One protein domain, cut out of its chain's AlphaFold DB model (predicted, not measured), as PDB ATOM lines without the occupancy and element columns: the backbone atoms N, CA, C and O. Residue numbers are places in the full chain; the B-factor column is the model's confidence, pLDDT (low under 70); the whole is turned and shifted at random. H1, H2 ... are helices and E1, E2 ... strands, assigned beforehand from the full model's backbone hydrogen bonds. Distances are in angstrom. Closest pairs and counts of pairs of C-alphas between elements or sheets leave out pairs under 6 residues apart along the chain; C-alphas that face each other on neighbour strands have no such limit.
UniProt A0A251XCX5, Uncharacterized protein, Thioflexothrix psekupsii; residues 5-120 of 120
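This is residues 5 to 120 of the 120 residues of an uncharacterized protein of Thioflexothrix psekupsii (UniProt A0A251XCX5). A twisted antiparallel sheet forms the core, with the helical hairpin H1 and H2 crossing one face and the longest helix, H4, set slantwise over the other. The three-residue strand E1 is an edge strand of the sheet, next to E2, and the short helix H3 only grazes the sheet near E2, where the C-alphas of Ser 39 and Ile 74 are 6.7 A apart. The printed part has 116 residues with four named helices and six named strands, in the order H1 H2 H3 E1 H4 E2 E3 E4 E5 E6, and its class is mixed. The sheet runs E1 E2 E3 E4 E5 E6, and E2 to E6 form a meander, each strand the antiparallel neighbour of the one before. The whole is compact, with a radius of gyration of the C-alphas of 13.5 A and spans of 38 by 28 by 26 A.

Begin in the sheet with E3, residues 79 to 86, 22.3 A long, E4, residues 89 to 96, 23.2 A, and E5, residues 101 to 108, 23.1 A. Beside them find E2, residues 70 to 74, E1, residues 41 to 43, and E6, residues 112 to 118, which is 19.8 A long and ends at C-alpha 118, (-37.430, -14.620, -46.050). Find C-alpha 5 at (-24.265, 0.348, -52.985); from there H1 runs 15.5 A to residue 15. H2 holds residues 19 to 29 over 15.9 A, H3 residues 34 to 39, and H4 residues 46 to 59 over 19.9 A.

Look first at E3 and E4, a hairpin, where N 84 and O 91 are 2.8 A apart, within hydrogen-bond range. In the same range are N 72 and O 81 of E2 and E3, 2.9 A, N 103 and O 94 of E5 and E4, 2.8 A, and N 104 and O 116 of E5 and E6, 2.8 A. E1 and E2 meet only at a point, where C-alphas 42 and 72 face each other at 4.6 A. H1 and H2 touch, closest at the C-alphas of Lys 12 and Val 22, 6.2 A, at a shallow tilt of 2 degrees, opposite ways. Both are on the same face and run across the strands, at heights over the sheet of 9.4 A and 10.5 A. On the opposite face H4, at a height of 9.0 A, lies over E4 and E5, slantwise to E4 at 38 degrees on the local plane. H3 only grazes the sheet, with its residues 36 to 39. Every O i to N i+4 pair is within range in H1, H3 and H4, and 6 of 7 in H2.

The C-alphas farthest apart, those of Lys 5 and Ala 63, are 38.3 A apart. The printed part has no cut, and no link is long; H4 to E2, with 10 residues, is short but not tight. Look for pLDDT under 70 at residues 60 to 66 and 109 to 110; the mean of the printed part is 89.1.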
ATOM      1  N   LYS A   5     -24.358   1.772 -52.650       94.00
ATOM      2  CA  LYS A   5     -24.265   0.348 -52.985       94.00
ATOM      3  C   LYS A   5     -25.307  -0.517 -52.261       94.00
ATOM      4  O   LYS A   5     -25.579  -1.616 -52.730       94.00
ATOM      5  N   LEU A   6     -25.941  -0.030 -51.190       95.38
ATOM      6  CA  LEU A   6     -27.066  -0.720 -50.551       95.38
ATOM      7  C   LEU A   6     -28.272  -0.841 -51.492       95.38
ATOM      8  O   LEU A   6     -29.000  -1.823 -51.405       95.38
ATOM      9  N   ASN A   7     -28.451   0.083 -52.441       95.62
ATOM     10  CA  ASN A   7     -29.495  -0.040 -53.461       95.62
ATOM     11  C   ASN A   7     -29.207  -1.199 -54.430       95.62
ATOM     12  O   ASN A   7     -30.114  -1.946 -54.789       95.62
ATOM     13  N   ALA A   8     -27.940  -1.403 -54.802       95.50
ATOM     14  CA  ALA A   8     -27.539  -2.554 -55.611       95.50
ATOM     15  C   ALA A   8     -27.674  -3.869 -54.824       95.50
ATOM     16  O   ALA A   8     -28.208  -4.848 -55.345       95.50
ATOM     17  N   LEU A   9     -27.263  -3.873 -53.552       96.75
ATOM     18  CA  LEU A   9     -27.424  -5.023 -52.663       96.75
ATOM     19  C   LEU A   9     -28.905  -5.396 -52.483       96.75
ATOM     20  O   LEU A   9     -29.240  -6.575 -52.511       96.75
ATOM     21  N   LYS A  10     -29.797  -4.404 -52.368       97.62
ATOM     22  CA  LYS A  10     -31.253  -4.601 -52.314       97.62
ATOM     23  C   LYS A  10     -31.770  -5.337 -53.543       97.62
ATOM     24  O   LYS A  10     -32.480  -6.328 -53.397       97.62
ATOM     25  N   GLN A  11     -31.366  -4.909 -54.740       95.94
ATOM     26  CA  GLN A  11     -31.756  -5.594 -55.972       95.94
ATOM     27  C   GLN A  11     -31.268  -7.048 -55.979       95.94
ATOM     28  O   GLN A  11     -32.033  -7.959 -56.292       95.94
ATOM     29  N   LYS A  12     -30.024  -7.293 -55.542       96.38
ATOM     30  CA  LYS A  12     -29.481  -8.654 -55.419       96.38
ATOM     31  C   LYS A  12     -30.276  -9.508 -54.431       96.38
ATOM     32  O   LYS A  12     -30.590 -10.650 -54.753       96.38
ATOM     33  N   VAL A  13     -30.636  -8.965 -53.265       96.25
ATOM     34  CA  VAL A  13     -31.462  -9.658 -52.260       96.25
ATOM     35  C   VAL A  13     -32.770 -10.164 -52.872       96.25
ATOM     36  O   VAL A  13     -33.173 -11.294 -52.582       96.25
ATOM     37  N   VAL A  14     -33.408  -9.366 -53.730       95.69
ATOM     38  CA  VAL A  14     -34.684  -9.710 -54.371       95.69
ATOM     39  C   VAL A  14     -34.496 -10.719 -55.507       95.69
ATOM     40  O   VAL A  14     -35.186 -11.737 -55.529       95.69
ATOM     41  N   ASP A  15     -33.540 -10.483 -56.405       94.31
ATOM     42  CA  ASP A  15     -33.527 -11.155 -57.711       94.31
ATOM     43  C   ASP A  15     -32.629 -12.389 -57.788       94.31
ATOM     44  O   ASP A  15     -32.900 -13.299 -58.578       94.31
ATOM     45  N   THR A  16     -31.527 -12.431 -57.029       94.25
ATOM     46  CA  THR A  16     -30.511 -13.462 -57.272       94.25
ATOM     47  C   THR A  16     -30.973 -14.844 -56.819       94.25
ATOM     48  O   THR A  16     -31.674 -14.999 -55.817       94.25
ATOM     49  N   GLN A  17     -30.543 -15.885 -57.523       92.94
ATOM     50  CA  GLN A  17     -30.711 -17.262 -57.052       92.94
ATOM     51  C   GLN A  17     -29.541 -17.702 -56.166       92.94
ATOM     52  O   GLN A  17     -29.732 -18.526 -55.273       92.94
ATOM     53  N   ASP A  18     -28.356 -17.120 -56.369       94.38
ATOM     54  CA  ASP A  18     -27.176 -17.405 -55.562       94.38
ATOM     55  C   ASP A  18     -27.103 -16.458 -54.358       94.38
ATOM     56  O   ASP A  18     -26.582 -15.343 -54.417       94.38
ATOM     57  N   LEU A  19     -27.650 -16.915 -53.233       94.94
ATOM     58  CA  LEU A  19     -27.688 -16.131 -51.999       94.94
ATOM     59  C   LEU A  19     -26.297 -15.929 -51.378       94.94
ATOM     60  O   LEU A  19     -26.116 -14.981 -50.610       94.94
ATOM     61  N   ALA A  20     -25.318 -16.780 -51.702       94.19
ATOM     62  CA  ALA A  20     -23.949 -16.599 -51.231       94.19
ATOM     63  C   ALA A  20     -23.315 -15.356 -51.870       94.19
ATOM     64  O   ALA A  20     -22.579 -14.627 -51.203       94.19
ATOM     65  N   GLU A  21     -23.662 -15.059 -53.128       95.00
ATOM     66  CA  GLU A  21     -23.203 -13.857 -53.826       95.00
ATOM     67  C   GLU A  21     -23.642 -12.574 -53.104       95.00
ATOM     68  O   GLU A  21     -22.864 -11.627 -53.006       95.00
ATOM     69  N   VAL A  22     -24.854 -12.548 -52.535       95.88
ATOM     70  CA  VAL A  22     -25.340 -11.394 -51.758       95.88
ATOM     71  C   VAL A  22     -24.462 -11.146 -50.536       95.88
ATOM     72  O   VAL A  22     -24.095 -10.007 -50.249       95.88
ATOM     73  N   TRP A  23     -24.109 -12.209 -49.812       94.69
ATOM     74  CA  TRP A  23     -23.253 -12.097 -48.634       94.69
ATOM     75  C   TRP A  23     -21.826 -11.697 -48.997       94.69
ATOM     76  O   TRP A  23     -21.254 -10.856 -48.306       94.69
ATOM     77  N   ASN A  24     -21.276 -12.228 -50.090       93.50
ATOM     78  CA  ASN A  24     -19.967 -11.813 -50.593       93.50
ATOM     79  C   ASN A  24     -19.960 -10.318 -50.947       93.50
ATOM     80  O   ASN A  24     -19.105  -9.585 -50.461       93.50
ATOM     81  N   ASP A  25     -20.969  -9.845 -51.687       94.00
ATOM     82  CA  ASP A  25     -21.126  -8.426 -52.035       94.00
ATOM     83  C   ASP A  25     -21.225  -7.544 -50.779       94.00
ATOM     84  O   ASP A  25     -20.556  -6.511 -50.664       94.00
ATOM     85  N   PHE A  26     -21.995  -8.000 -49.786       94.88
ATOM     86  CA  PHE A  26     -22.095  -7.325 -48.501       94.88
ATOM     87  C   PHE A  26     -20.741  -7.247 -47.780       94.88
ATOM     88  O   PHE A  26     -20.378  -6.177 -47.287       94.88
ATOM     89  N   PHE A  27     -19.970  -8.333 -47.716       91.88
ATOM     90  CA  PHE A  27     -18.664  -8.335 -47.049       91.88
ATOM     91  C   PHE A  27     -17.614  -7.505 -47.798       91.88
ATOM     92  O   PHE A  27     -16.901  -6.724 -47.162       91.88
ATOM     93  N   ASP A  28     -17.575  -7.576 -49.129       91.56
ATOM     94  CA  ASP A  28     -16.634  -6.824 -49.970       91.56
ATOM     95  C   ASP A  28     -16.821  -5.304 -49.832       91.56
ATOM     96  O   ASP A  28     -15.873  -4.500 -49.920       91.56
ATOM     97  N   HIS A  29     -18.065  -4.871 -49.622       90.31
ATOM     98  CA  HIS A  29     -18.425  -3.457 -49.610       90.31
ATOM     99  C   HIS A  29     -18.662  -2.884 -48.215       90.31
ATOM    100  O   HIS A  29     -18.360  -1.703 -48.014       90.31
ATOM    101  N   PHE A  30     -19.098  -3.694 -47.247       90.00
ATOM    102  CA  PHE A  30     -19.596  -3.205 -45.958       90.00
ATOM    103  C   PHE A  30     -19.117  -4.001 -44.744       90.00
ATOM    104  O   PHE A  30     -18.588  -3.392 -43.817       90.00
ATOM    105  N   GLY A  31     -19.295  -5.328 -44.741       70.81
ATOM    106  CA  GLY A  31     -19.474  -6.173 -43.547       70.81
ATOM    107  C   GLY A  31     -18.342  -6.265 -42.514       70.81
ATOM    108  O   GLY A  31     -18.440  -7.065 -41.590       70.81
ATOM    109  N   GLN A  32     -17.285  -5.466 -42.635       74.44
ATOM    110  CA  GLN A  32     -16.170  -5.376 -41.679       74.44
ATOM    111  C   GLN A  32     -15.598  -3.951 -41.556       74.44
ATOM    112  O   GLN A  32     -14.569  -3.739 -40.917       74.44
ATOM    113  N   ARG A  33     -16.235  -2.958 -42.188       85.50
ATOM    114  CA  ARG A  33     -15.740  -1.580 -42.232       85.50
ATOM    115  C   ARG A  33     -16.248  -0.804 -41.013       85.50
ATOM    116  O   ARG A  33     -17.465  -0.712 -40.840       85.50
ATOM    117  N   PRO A  34     -15.371  -0.216 -40.180       85.56
ATOM    118  CA  PRO A  34     -15.793   0.562 -39.015       85.56
ATOM    119  C   PRO A  34     -16.782   1.681 -39.358       85.56
ATOM    120  O   PRO A  34     -17.727   1.914 -38.609       85.56
ATOM    121  N   GLU A  35     -16.616   2.327 -40.513       86.50
ATOM    122  CA  GLU A  35     -17.499   3.400 -40.979       86.50
ATOM    123  C   GLU A  35     -18.916   2.895 -41.266       86.50
ATOM    124  O   GLU A  35     -19.884   3.621 -41.057       86.50
ATOM    125  N   PHE A  36     -19.050   1.642 -41.713       88.69
ATOM    126  CA  PHE A  36     -20.349   1.008 -41.916       88.69
ATOM    127  C   PHE A  36     -21.037   0.735 -40.579       88.69
ATOM    128  O   PHE A  36     -22.187   1.120 -40.380       88.69
ATOM    129  N   ILE A  37     -20.303   0.142 -39.634       84.38
ATOM    130  CA  ILE A  37     -20.815  -0.170 -38.293       84.38
ATOM    131  C   ILE A  37     -21.287   1.109 -37.585       84.38
ATOM    132  O   ILE A  37     -22.345   1.109 -36.967       84.38
ATOM    133  N   GLN A  38     -20.542   2.210 -37.723       87.81
ATOM    134  CA  GLN A  38     -20.899   3.512 -37.144       87.81
ATOM    135  C   GLN A  38     -22.078   4.201 -37.845       87.81
ATOM    136  O   GLN A  38     -22.708   5.071 -37.249       87.81
ATOM    137  N   SER A  39     -22.378   3.840 -39.098       88.00
ATOM    138  CA  SER A  39     -23.527   4.388 -39.831       88.00
ATOM    139  C   SER A  39     -24.864   3.770 -39.410       88.00
ATOM    140  O   SER A  39     -25.914   4.364 -39.653       88.00
ATOM    141  N   GLY A  40     -24.824   2.598 -38.771       89.19
ATOM    142  CA  GLY A  40     -25.996   1.913 -38.245       89.19
ATOM    143  C   GLY A  40     -26.385   2.396 -36.848       89.19
ATOM    144  O   GLY A  40     -25.540   2.733 -36.019       89.19
ATOM    145  N   GLN A  41     -27.683   2.381 -36.564       94.12
ATOM    146  CA  GLN A  41     -28.228   2.635 -35.235       94.12
ATOM    147  C   GLN A  41     -28.746   1.339 -34.628       94.12
ATOM    148  O   GLN A  41     -29.456   0.573 -35.279       94.12
ATOM    149  N   ARG A  42     -28.408   1.097 -33.358       95.06
ATOM    150  CA  ARG A  42     -28.939  -0.039 -32.605       95.06
ATOM    151  C   ARG A  42     -30.463   0.051 -32.553       95.06
ATOM    152  O   ARG A  42     -30.992   1.063 -32.107       95.06
ATOM    153  N   THR A  43     -31.154  -1.014 -32.950       95.75
ATOM    154  CA  THR A  43     -32.622  -1.019 -33.007       95.75
ATOM    155  C   THR A  43     -33.216  -2.362 -32.575       95.75
ATOM    156  O   THR A  43     -32.497  -3.328 -32.307       95.75
ATOM    157  N   GLN A  44     -34.543  -2.418 -32.507       94.31
ATOM    158  CA  GLN A  44     -35.335  -3.631 -32.328       94.31
ATOM    159  C   GLN A  44     -36.392  -3.694 -33.429       94.31
ATOM    160  O   GLN A  44     -37.002  -2.685 -33.769       94.31
ATOM    161  N   HIS A  45     -36.649  -4.889 -33.961       94.75
ATOM    162  CA  HIS A  45     -37.676  -5.085 -34.981       94.75
ATOM    163  C   HIS A  45     -38.492  -6.350 -34.666       94.75
ATOM    164  O   HIS A  45     -38.029  -7.458 -34.953       94.75
ATOM    165  N   PRO A  46     -39.712  -6.222 -34.099       92.88
ATOM    166  CA  PRO A  46     -40.479  -7.356 -33.572       92.88
ATOM    167  C   PRO A  46     -40.694  -8.499 -34.569       92.88
ATOM    168  O   PRO A  46     -40.568  -9.663 -34.206       92.88
ATOM    169  N   LYS A  47     -40.944  -8.188 -35.848       93.69
ATOM    170  CA  LYS A  47     -41.117  -9.221 -36.882       93.69
ATOM    171  C   LYS A  47     -39.822  -9.974 -37.207       93.69
ATOM    172  O   LYS A  47     -39.865 -11.172 -37.453       93.69
ATOM    173  N   LEU A  48     -38.669  -9.295 -37.168       94.69
ATOM    174  CA  LEU A  48     -37.378  -9.948 -37.418       94.69
ATOM    175  C   LEU A  48     -37.004 -10.834 -36.236       94.69
ATOM    176  O   LEU A  48     -36.525 -11.943 -36.439       94.69
ATOM    177  N   GLN A  49     -37.298 -10.377 -35.016       92.88
ATOM    178  CA  GLN A  49     -37.178 -11.190 -33.811       92.88
ATOM    179  C   GLN A  49     -38.025 -12.468 -33.931       92.88
ATOM    180  O   GLN A  49     -37.490 -13.565 -33.819       92.88
ATOM    181  N   GLN A  50     -39.313 -12.349 -34.264       90.94
ATOM    182  CA  GLN A  50     -40.205 -13.505 -34.445       90.94
ATOM    183  C   GLN A  50     -39.750 -14.456 -35.562       90.94
ATOM    184  O   GLN A  50     -39.870 -15.676 -35.420       90.94
ATOM    185  N   MET A  51     -39.220 -13.920 -36.667       92.06
ATOM    186  CA  MET A  51     -38.664 -14.724 -37.758       92.06
ATOM    187  C   MET A  51     -37.455 -15.533 -37.277       92.06
ATOM    188  O   MET A  51     -37.416 -16.745 -37.481       92.06
ATOM    189  N   VAL A  52     -36.519 -14.899 -36.567       89.75
ATOM    190  CA  VAL A  52     -35.345 -15.568 -35.985       89.75
ATOM    191  C   VAL A  52     -35.763 -16.645 -34.980       89.75
ATOM    192  O   VAL A  52     -35.237 -17.755 -35.012       89.75
ATOM    193  N   GLU A  53     -36.742 -16.369 -34.121       88.06
ATOM    194  CA  GLU A  53     -37.265 -17.355 -33.167       88.06
ATOM    195  C   GLU A  53     -37.923 -18.550 -33.866       88.06
ATOM    196  O   GLU A  53     -37.763 -19.693 -33.431       88.06
ATOM    197  N   SER A  54     -38.644 -18.304 -34.963       87.00
ATOM    198  CA  SER A  54     -39.241 -19.356 -35.793       87.00
ATOM    199  C   SER A  54     -38.164 -20.211 -36.460       87.00
ATOM    200  O   SER A  54     -38.209 -21.436 -36.353       87.00
ATOM    201  N   LEU A  55     -37.132 -19.575 -37.024       84.75
ATOM    202  CA  LEU A  55     -35.967 -20.258 -37.585       84.75
ATOM    203  C   LEU A  55     -35.256 -21.122 -36.526       84.75
ATOM    204  O   LEU A  55     -34.897 -22.268 -36.790       84.75
ATOM    205  N   GLY A  56     -35.101 -20.614 -35.300       80.44
ATOM    206  CA  GLY A  56     -34.534 -21.365 -34.178       80.44
ATOM    207  C   GLY A  56     -35.331 -22.627 -33.833       80.44
ATOM    208  O   GLY A  56     -34.740 -23.692 -33.634       80.44
ATOM    209  N   LYS A  57     -36.669 -22.532 -33.819       81.19
ATOM    210  CA  LYS A  57     -37.566 -23.677 -33.577       81.19
ATOM    211  C   LYS A  57     -37.441 -24.746 -34.662       81.19
ATOM    212  O   LYS A  57     -37.427 -25.930 -34.329       81.19
ATOM    213  N   GLU A  58     -37.331 -24.341 -35.926       79.38
ATOM    214  CA  GLU A  58     -37.152 -25.258 -37.061       79.38
ATOM    215  C   GLU A  58     -35.773 -25.934 -37.054       79.38
ATOM    216  O   GLU A  58     -35.653 -27.111 -37.393       79.38
ATOM    217  N   MET A  59     -34.726 -25.213 -36.639       73.69
ATOM    218  CA  MET A  59     -33.346 -25.692 -36.723       73.69
ATOM    219  C   MET A  59     -32.932 -26.698 -35.640       73.69
ATOM    220  O   MET A  59     -32.055 -27.512 -35.938       73.69
ATOM    221  N   ALA A  60     -33.461 -26.617 -34.409       62.00
ATOM    222  CA  ALA A  60     -33.373 -27.662 -33.371       62.00
ATOM    223  C   ALA A  60     -33.876 -27.179 -31.995       62.00
ATOM    224  O   ALA A  60     -33.347 -26.212 -31.453       62.00
ATOM    225  N   ASN A  61     -34.743 -28.003 -31.391       56.12
ATOM    226  CA  ASN A  61     -35.178 -28.053 -29.984       56.12
ATOM    227  C   ASN A  61     -35.881 -26.771 -29.447       56.12
ATOM    228  O   ASN A  61     -35.272 -25.706 -29.426       56.12
ATOM    229  N   PRO A  62     -37.128 -26.834 -28.922       56.81
ATOM    230  CA  PRO A  62     -37.917 -25.659 -28.500       56.81
ATOM    231  C   PRO A  62     -37.250 -24.710 -27.486       56.81
ATOM    232  O   PRO A  62     -37.665 -23.559 -27.367       56.81
ATOM    233  N   ALA A  63     -36.214 -25.166 -26.773       54.06
ATOM    234  CA  ALA A  63     -35.407 -24.353 -25.859       54.06
ATOM    235  C   ALA A  63     -34.509 -23.311 -26.566       54.06
ATOM    236  O   ALA A  63     -33.984 -22.415 -25.913       54.06
ATOM    237  N   ALA A  64     -34.357 -23.399 -27.891       56.78
ATOM    238  CA  ALA A  64     -33.590 -22.472 -28.728       56.78
ATOM    239  C   ALA A  64     -34.303 -21.139 -29.020       56.78
ATOM    240  O   ALA A  64     -33.750 -20.285 -29.705       56.78
ATOM    241  N   ALA A  65     -35.541 -20.966 -28.545       57.66
ATOM    242  CA  ALA A  65     -36.446 -19.902 -28.977       57.66
ATOM    243  C   ALA A  65     -36.155 -18.507 -28.392       57.66
ATOM    244  O   ALA A  65     -36.905 -17.583 -28.673       57.66
ATOM    245  N   SER A  66     -35.111 -18.336 -27.575       63.31
ATOM    246  CA  SER A  66     -34.709 -17.023 -27.060       63.31
ATOM    247  C   SER A  66     -33.316 -16.686 -27.577       63.31
ATOM    248  O   SER A  66     -32.307 -17.076 -26.995       63.31
ATOM    249  N   ALA A  67     -33.273 -15.988 -28.710       70.12
ATOM    250  CA  ALA A  67     -32.066 -15.334 -29.190       70.12
ATOM    251  C   ALA A  67     -32.191 -13.833 -28.965       70.12
ATOM    252  O   ALA A  67     -33.169 -13.213 -29.381       70.12
ATOM    253  N   GLU A  68     -31.171 -13.236 -28.357       85.31
ATOM    254  CA  GLU A  68     -31.024 -11.790 -28.388       85.31
ATOM    255  C   GLU A  68     -30.522 -11.390 -29.780       85.31
ATOM    256  O   GLU A  68     -29.350 -11.576 -30.120       85.31
ATOM    257  N   LEU A  69     -31.428 -10.884 -30.620       92.69
ATOM    258  CA  LEU A  69     -31.064 -10.400 -31.942       92.69
ATOM    259  C   LEU A  69     -30.308  -9.083 -31.820       92.69
ATOM    260  O   LEU A  69     -30.859  -8.050 -31.429       92.69
ATOM    261  N   LEU A  70     -29.033  -9.106 -32.205       94.19
ATOM    262  CA  LEU A  70     -28.265  -7.892 -32.332       94.19
ATOM    263  C   LEU A  70     -28.561  -7.221 -33.672       94.19
ATOM    264  O   LEU A  70     -28.000  -7.625 -34.683       94.19
ATOM    265  N   LEU A  71     -29.415  -6.196 -33.673       95.31
ATOM    266  CA  LEU A  71     -29.875  -5.529 -34.889       95.31
ATOM    267  C   LEU A  71     -29.381  -4.083 -34.986       95.31
ATOM    268  O   LEU A  71     -29.447  -3.327 -34.013       95.31
ATOM    269  N   SER A  72     -28.918  -3.704 -36.171       96.06
ATOM    270  CA  SER A  72     -28.634  -2.319 -36.542       96.06
ATOM    271  C   SER A  72     -29.439  -1.938 -37.777       96.06
ATOM    272  O   SER A  72     -29.657  -2.770 -38.659       96.06
ATOM    273  N   GLU A  73     -29.873  -0.687 -37.832       96.94
ATOM    274  CA  GLU A  73     -30.634  -0.118 -38.941       96.94
ATOM    275  C   GLU A  73     -29.890   1.061 -39.561       96.94
ATOM    276  O   GLU A  73     -29.288   1.870 -38.854       96.94
ATOM    277  N   ILE A  74     -29.982   1.178 -40.884       96.12
ATOM    278  CA  ILE A  74     -29.605   2.369 -41.641       96.12
ATOM    279  C   ILE A  74     -30.894   2.922 -42.272       96.12
ATOM    280  O   ILE A  74     -31.270   2.491 -43.371       96.12
ATOM    281  N   PRO A  75     -31.591   3.860 -41.595       95.31
ATOM    282  CA  PRO A  75     -32.962   4.236 -41.953       95.31
ATOM    283  C   PRO A  75     -33.105   4.764 -43.382       95.31
ATOM    284  O   PRO A  75     -34.061   4.422 -44.069       95.31
ATOM    285  N   GLN A  76     -32.120   5.537 -43.862       95.62
ATOM    286  CA  GLN A  76     -32.112   6.109 -45.217       95.62
ATOM    287  C   GLN A  76     -32.240   5.049 -46.324       95.62
ATOM    288  O   GLN A  76     -32.754   5.350 -47.398       95.62
ATOM    289  N   TYR A  77     -31.782   3.821 -46.072       96.81
ATOM    290  CA  TYR A  77     -31.804   2.734 -47.051       96.81
ATOM    291  C   TYR A  77     -32.808   1.635 -46.697       96.81
ATOM    292  O   TYR A  77     -32.816   0.603 -47.369       96.81
ATOM    293  N   HIS A  78     -33.640   1.843 -45.665       97.00
ATOM    294  CA  HIS A  78     -34.581   0.845 -45.145       97.00
ATOM    295  C   HIS A  78     -33.902  -0.489 -44.811       97.00
ATOM    296  O   HIS A  78     -34.500  -1.557 -44.938       97.00
ATOM    297  N   PHE A  79     -32.626  -0.426 -44.425       97.69
ATOM    298  CA  PHE A  79     -31.761  -1.589 -44.322       97.69
ATOM    299  C   PHE A  79     -31.510  -1.967 -42.871       97.69
ATOM    300  O   PHE A  79     -31.091  -1.135 -42.068       97.69
ATOM    301  N   TYR A  80     -31.690  -3.245 -42.569       97.50
ATOM    302  CA  TYR A  80     -31.398  -3.850 -41.284       97.50
ATOM    303  C   TYR A  80     -30.361  -4.945 -41.484       97.50
ATOM    304  O   TYR A  80     -30.484  -5.786 -42.377       97.50
ATOM    305  N   HIS A  81     -29.359  -4.974 -40.617       96.25
ATOM    306  CA  HIS A  81     -28.413  -6.074 -40.552       96.25
ATOM    307  C   HIS A  81     -28.153  -6.451 -39.104       96.25
ATOM    308  O   HIS A  81     -28.179  -5.616 -38.194       96.25
ATOM    309  N   GLY A  82     -27.907  -7.730 -38.877       94.25
ATOM    310  CA  GLY A  82     -27.753  -8.207 -37.521       94.25
ATOM    311  C   GLY A  82     -27.311  -9.644 -37.431       94.25
ATOM    312  O   GLY A  82     -27.187 -10.347 -38.434       94.25
ATOM    313  N   ALA A  83     -27.073 -10.070 -36.200       93.62
ATOM    314  CA  ALA A  83     -26.750 -11.447 -35.906       93.62
ATOM    315  C   ALA A  83     -27.239 -11.855 -34.520       93.62
ATOM    316  O   ALA A  83     -27.463 -11.023 -33.641       93.62
ATOM    317  N   CYS A  84     -27.377 -13.155 -34.325       92.75
ATOM    318  CA  CYS A  84     -27.619 -13.774 -33.034       92.75
ATOM    319  C   CYS A  84     -26.991 -15.168 -32.997       92.75
ATOM    320  O   CYS A  84     -26.519 -15.683 -34.015       92.75
ATOM    321  N   PHE A  85     -27.007 -15.785 -31.821       88.62
ATOM    322  CA  PHE A  85     -26.687 -17.197 -31.667       88.62
ATOM    323  C   PHE A  85     -27.959 -17.979 -31.347       88.62
ATOM    324  O   PHE A  85     -28.662 -17.660 -30.391       88.62
ATOM    325  N   LEU A  86     -28.224 -19.022 -32.130       86.00
ATOM    326  CA  LEU A  86     -29.333 -19.955 -31.947       86.00
ATOM    327  C   LEU A  86     -28.773 -21.369 -31.823       86.00
ATOM    328  O   LEU A  86     -28.146 -21.872 -32.754       86.00
ATOM    329  N   SER A  87     -28.969 -22.016 -30.671       80.06
ATOM    330  CA  SER A  87     -28.455 -23.374 -30.409       80.06
ATOM    331  C   SER A  87     -26.964 -23.542 -30.741       80.06
ATOM    332  O   SER A  87     -26.555 -24.529 -31.350       80.06
ATOM    333  N   GLY A  88     -26.145 -22.541 -30.395       81.06
ATOM    334  CA  GLY A  88     -24.702 -22.533 -30.677       81.06
ATOM    335  C   GLY A  88     -24.322 -22.267 -32.140       81.06
ATOM    336  O   GLY A  88     -23.139 -22.303 -32.471       81.06
ATOM    337  N   LYS A  89     -25.290 -21.980 -33.018       86.50
ATOM    338  CA  LYS A  89     -25.067 -21.593 -34.417       86.50
ATOM    339  C   LYS A  89     -25.205 -20.085 -34.565       86.50
ATOM    340  O   LYS A  89     -26.158 -19.497 -34.058       86.50
ATOM    341  N   MET A  90     -24.263 -19.466 -35.269       89.94
ATOM    342  CA  MET A  90     -24.363 -18.049 -35.609       89.94
ATOM    343  C   MET A  90     -25.370 -17.884 -36.745       89.94
ATOM    344  O   MET A  90     -25.236 -18.518 -37.795       89.94
ATOM    345  N   VAL A  91     -26.365 -17.034 -36.527       92.50
ATOM    346  CA  VAL A  91     -27.340 -16.634 -37.539       92.50
ATOM    347  C   VAL A  91     -27.147 -15.157 -37.805       92.50
ATOM    348  O   VAL A  91     -27.290 -14.343 -36.896       92.50
ATOM    349  N   SER A  92     -26.822 -14.812 -39.041       94.38
ATOM    350  CA  SER A  92     -26.745 -13.433 -39.516       94.38
ATOM    351  C   SER A  92     -27.885 -13.154 -40.480       94.38
ATOM    352  O   SER A  92     -28.350 -14.062 -41.167       94.38
ATOM    353  N   LEU A  93     -28.340 -11.906 -40.535       96.12
ATOM    354  CA  LEU A  93     -29.392 -11.485 -41.452       96.12
ATOM    355  C   LEU A  93     -29.084 -10.139 -42.097       96.12
ATOM    356  O   LEU A  93     -28.465  -9.269 -41.479       96.12
ATOM    357  N   LEU A  94     -29.578  -9.995 -43.323       97.50
ATOM    358  CA  LEU A  94     -29.725  -8.748 -44.066       97.50
ATOM    359  C   LEU A  94     -31.203  -8.608 -44.430       97.50
ATOM    360  O   LEU A  94     -31.809  -9.588 -44.861       97.50
ATOM    361  N   TYR A  95     -31.796  -7.433 -44.265       98.31
ATOM    362  CA  TYR A  95     -33.217  -7.220 -44.531       98.31
ATOM    363  C   TYR A  95     -33.490  -5.801 -45.018       98.31
ATOM    364  O   TYR A  95     -32.990  -4.839 -44.440       98.31
ATOM    365  N   PHE A  96     -34.307  -5.681 -46.060       98.31
ATOM    366  CA  PHE A  96     -34.783  -4.408 -46.584       98.31
ATOM    367  C   PHE A  96     -36.289  -4.287 -46.341       98.31
ATOM    368  O   PHE A  96     -37.075  -5.067 -46.884       98.31
ATOM    369  N   SER A  97     -36.697  -3.334 -45.498       97.81
ATOM    370  CA  SER A  97     -38.095  -3.211 -45.061       97.81
ATOM    371  C   SER A  97     -39.022  -2.604 -46.107       97.81
ATOM    372  O   SER A  97     -40.218  -2.878 -46.076       97.81
ATOM    373  N   ASP A  98     -38.491  -1.831 -47.051       97.81
ATOM    374  CA  ASP A  98     -39.252  -1.225 -48.146       97.81
ATOM    375  C   ASP A  98     -39.692  -2.245 -49.204       97.81
ATOM    376  O   ASP A  98     -40.755  -2.090 -49.801       97.81
ATOM    377  N   VAL A  99     -38.913  -3.314 -49.399       97.62
ATOM    378  CA  VAL A  99     -39.269  -4.443 -50.279       97.62
ATOM    379  C   VAL A  99     -39.742  -5.680 -49.517       97.62
ATOM    380  O   VAL A  99     -40.197  -6.634 -50.137       97.62
ATOM    381  N   ASN A 100     -39.668  -5.667 -48.183       97.38
ATOM    382  CA  ASN A 100     -40.041  -6.777 -47.307       97.38
ATOM    383  C   ASN A 100     -39.341  -8.109 -47.649       97.38
ATOM    384  O   ASN A 100     -39.949  -9.184 -47.668       97.38
ATOM    385  N   VAL A 101     -38.042  -8.043 -47.943       97.81
ATOM    386  CA  VAL A 101     -37.230  -9.224 -48.261       97.81
ATOM    387  C   VAL A 101     -35.917  -9.159 -47.500       97.81
ATOM    388  O   VAL A 101     -35.266  -8.115 -47.417       97.81
ATOM    389  N   GLY A 102     -35.517 -10.300 -46.951       97.56
ATOM    390  CA  GLY A 102     -34.215 -10.478 -46.337       97.56
ATOM    391  C   GLY A 102     -33.605 -11.833 -46.643       97.56
ATOM    392  O   GLY A 102     -34.243 -12.721 -47.210       97.56
ATOM    393  N   ILE A 103     -32.340 -11.977 -46.269       97.12
ATOM    394  CA  ILE A 103     -31.576 -13.214 -46.393       97.12
ATOM    395  C   ILE A 103     -30.916 -13.509 -45.053       97.12
ATOM    396  O   ILE A 103     -30.343 -12.618 -44.423       97.12
ATOM    397  N   THR A 104     -30.979 -14.766 -44.624       95.69
ATOM    398  CA  THR A 104     -30.221 -15.285 -43.489       95.69
ATOM    399  C   THR A 104     -28.998 -16.070 -43.957       95.69
ATOM    400  O   THR A 104     -29.002 -16.691 -45.019       95.69
ATOM    401  N   ALA A 105     -27.948 -16.040 -43.144       94.44
ATOM    402  CA  ALA A 105     -26.803 -16.936 -43.211       94.44
ATOM    403  C   ALA A 105     -26.700 -17.672 -41.878       94.44
ATOM    404  O   ALA A 105     -26.582 -17.049 -40.822       94.44
ATOM    405  N   VAL A 106     -26.741 -18.999 -41.930       92.12
ATOM    406  CA  VAL A 106     -26.648 -19.869 -40.762       92.12
ATOM    407  C   VAL A 106     -25.334 -20.631 -40.831       92.12
ATOM    408  O   VAL A 106     -25.175 -21.550 -41.637       92.12
ATOM    409  N   GLY A 107     -24.389 -20.252 -39.973       88.06
ATOM    410  CA  GLY A 107     -23.114 -20.946 -39.847       88.06
ATOM    411  C   GLY A 107     -23.285 -22.259 -39.090       88.06
ATOM    412  O   GLY A 107     -23.718 -22.265 -37.934       88.06
ATOM    413  N   THR A 108     -22.908 -23.374 -39.715       78.31
ATOM    414  CA  THR A 108     -22.819 -24.676 -39.045       78.31
ATOM    415  C   THR A 108     -21.352 -25.073 -38.936       78.31
ATOM    416  O   THR A 108     -20.669 -25.227 -39.948       78.31
ATOM    417  N   PHE A 109     -20.849 -25.246 -37.709       66.56
ATOM    418  CA  PHE A 109     -19.470 -25.689 -37.479       66.56
ATOM    419  C   PHE A 109     -19.171 -26.964 -38.286       66.56
ATOM    420  O   PHE A 109     -19.872 -27.963 -38.150       66.56
ATOM    421  N   GLY A 110     -18.152 -26.908 -39.151       66.25
ATOM    422  CA  GLY A 110     -17.695 -28.038 -39.972       66.25
ATOM    423  C   GLY A 110     -18.516 -28.357 -41.230       66.25
ATOM    424  O   GLY A 110     -18.014 -29.093 -42.071       66.25
ATOM    425  N   ASN A 111     -19.713 -27.781 -41.406       72.44
ATOM    426  CA  ASN A 111     -20.642 -28.128 -42.499       72.44
ATOM    427  C   ASN A 111     -20.975 -26.953 -43.441       72.44
ATOM    428  O   ASN A 111     -21.875 -27.063 -44.270       72.44
ATOM    429  N   GLY A 112     -20.261 -25.832 -43.323       83.88
ATOM    430  CA  GLY A 112     -20.469 -24.651 -44.161       83.88
ATOM    431  C   GLY A 112     -21.619 -23.756 -43.694       83.88
ATOM    432  O   GLY A 112     -22.065 -23.818 -42.543       83.88
ATOM    433  N   THR A 113     -22.067 -22.885 -44.594       90.25
ATOM    434  CA  THR A 113     -23.106 -21.883 -44.331       90.25
ATOM    435  C   THR A 113     -24.338 -22.197 -45.162       90.25
ATOM    436  O   THR A 113     -24.242 -22.335 -46.381       90.25
ATOM    437  N   THR A 114     -25.496 -22.268 -44.511       91.50
ATOM    438  CA  THR A 114     -26.785 -22.363 -45.202       91.50
ATOM    439  C   THR A 114     -27.371 -20.970 -45.359       91.50
ATOM    440  O   THR A 114     -27.423 -20.211 -44.390       91.50
ATOM    441  N   PHE A 115     -27.843 -20.649 -46.558       93.38
ATOM    442  CA  PHE A 115     -28.510 -19.386 -46.850       93.38
ATOM    443  C   PHE A 115     -29.999 -19.608 -47.098       93.38
ATOM    444  O   PHE A 115     -30.384 -20.611 -47.698       93.38
ATOM    445  N   SER A 116     -30.833 -18.668 -46.661       93.25
ATOM    446  CA  SER A 116     -32.270 -18.685 -46.943       93.25
ATOM    447  C   SER A 116     -32.794 -17.273 -47.160       93.25
ATOM    448  O   SER A 116     -32.297 -16.333 -46.545       93.25
ATOM    449  N   ARG A 117     -33.800 -17.121 -48.024       95.06
ATOM    450  CA  ARG A 117     -34.533 -15.867 -48.228       95.06
ATOM    451  C   ARG A 117     -35.828 -15.898 -47.416       95.06
ATOM    452  O   ARG A 117     -36.489 -16.930 -47.358       95.06
ATOM    453  N   PHE A 118     -36.206 -14.767 -46.834       94.69
ATOM    454  CA  PHE A 118     -37.430 -14.620 -46.050       94.69
ATOM    455  C   PHE A 118     -38.129 -13.281 -46.314       94.69
ATOM    456  O   PHE A 118     -37.538 -12.352 -46.867       94.69
ATOM    457  N   SER A 119     -39.372 -13.190 -45.845       94.06
ATOM    458  CA  SER A 119     -40.195 -11.976 -45.813       94.06
ATOM    459  C   SER A 119     -40.922 -11.880 -44.466       94.06
ATOM    460  O   SER A 119     -41.096 -12.901 -43.794       94.06
ATOM    461  N   CYS A 120     -41.320 -10.673 -44.053       86.62
ATOM    462  CA  CYS A 120     -41.887 -10.383 -42.729       86.62
ATOM    463  C   CYS A 120     -43.270  -9.711 -42.755       86.62
ATOM    464  O   CYS A 120     -43.716  -9.159 -43.777       86.62
TER     465      CYS A 120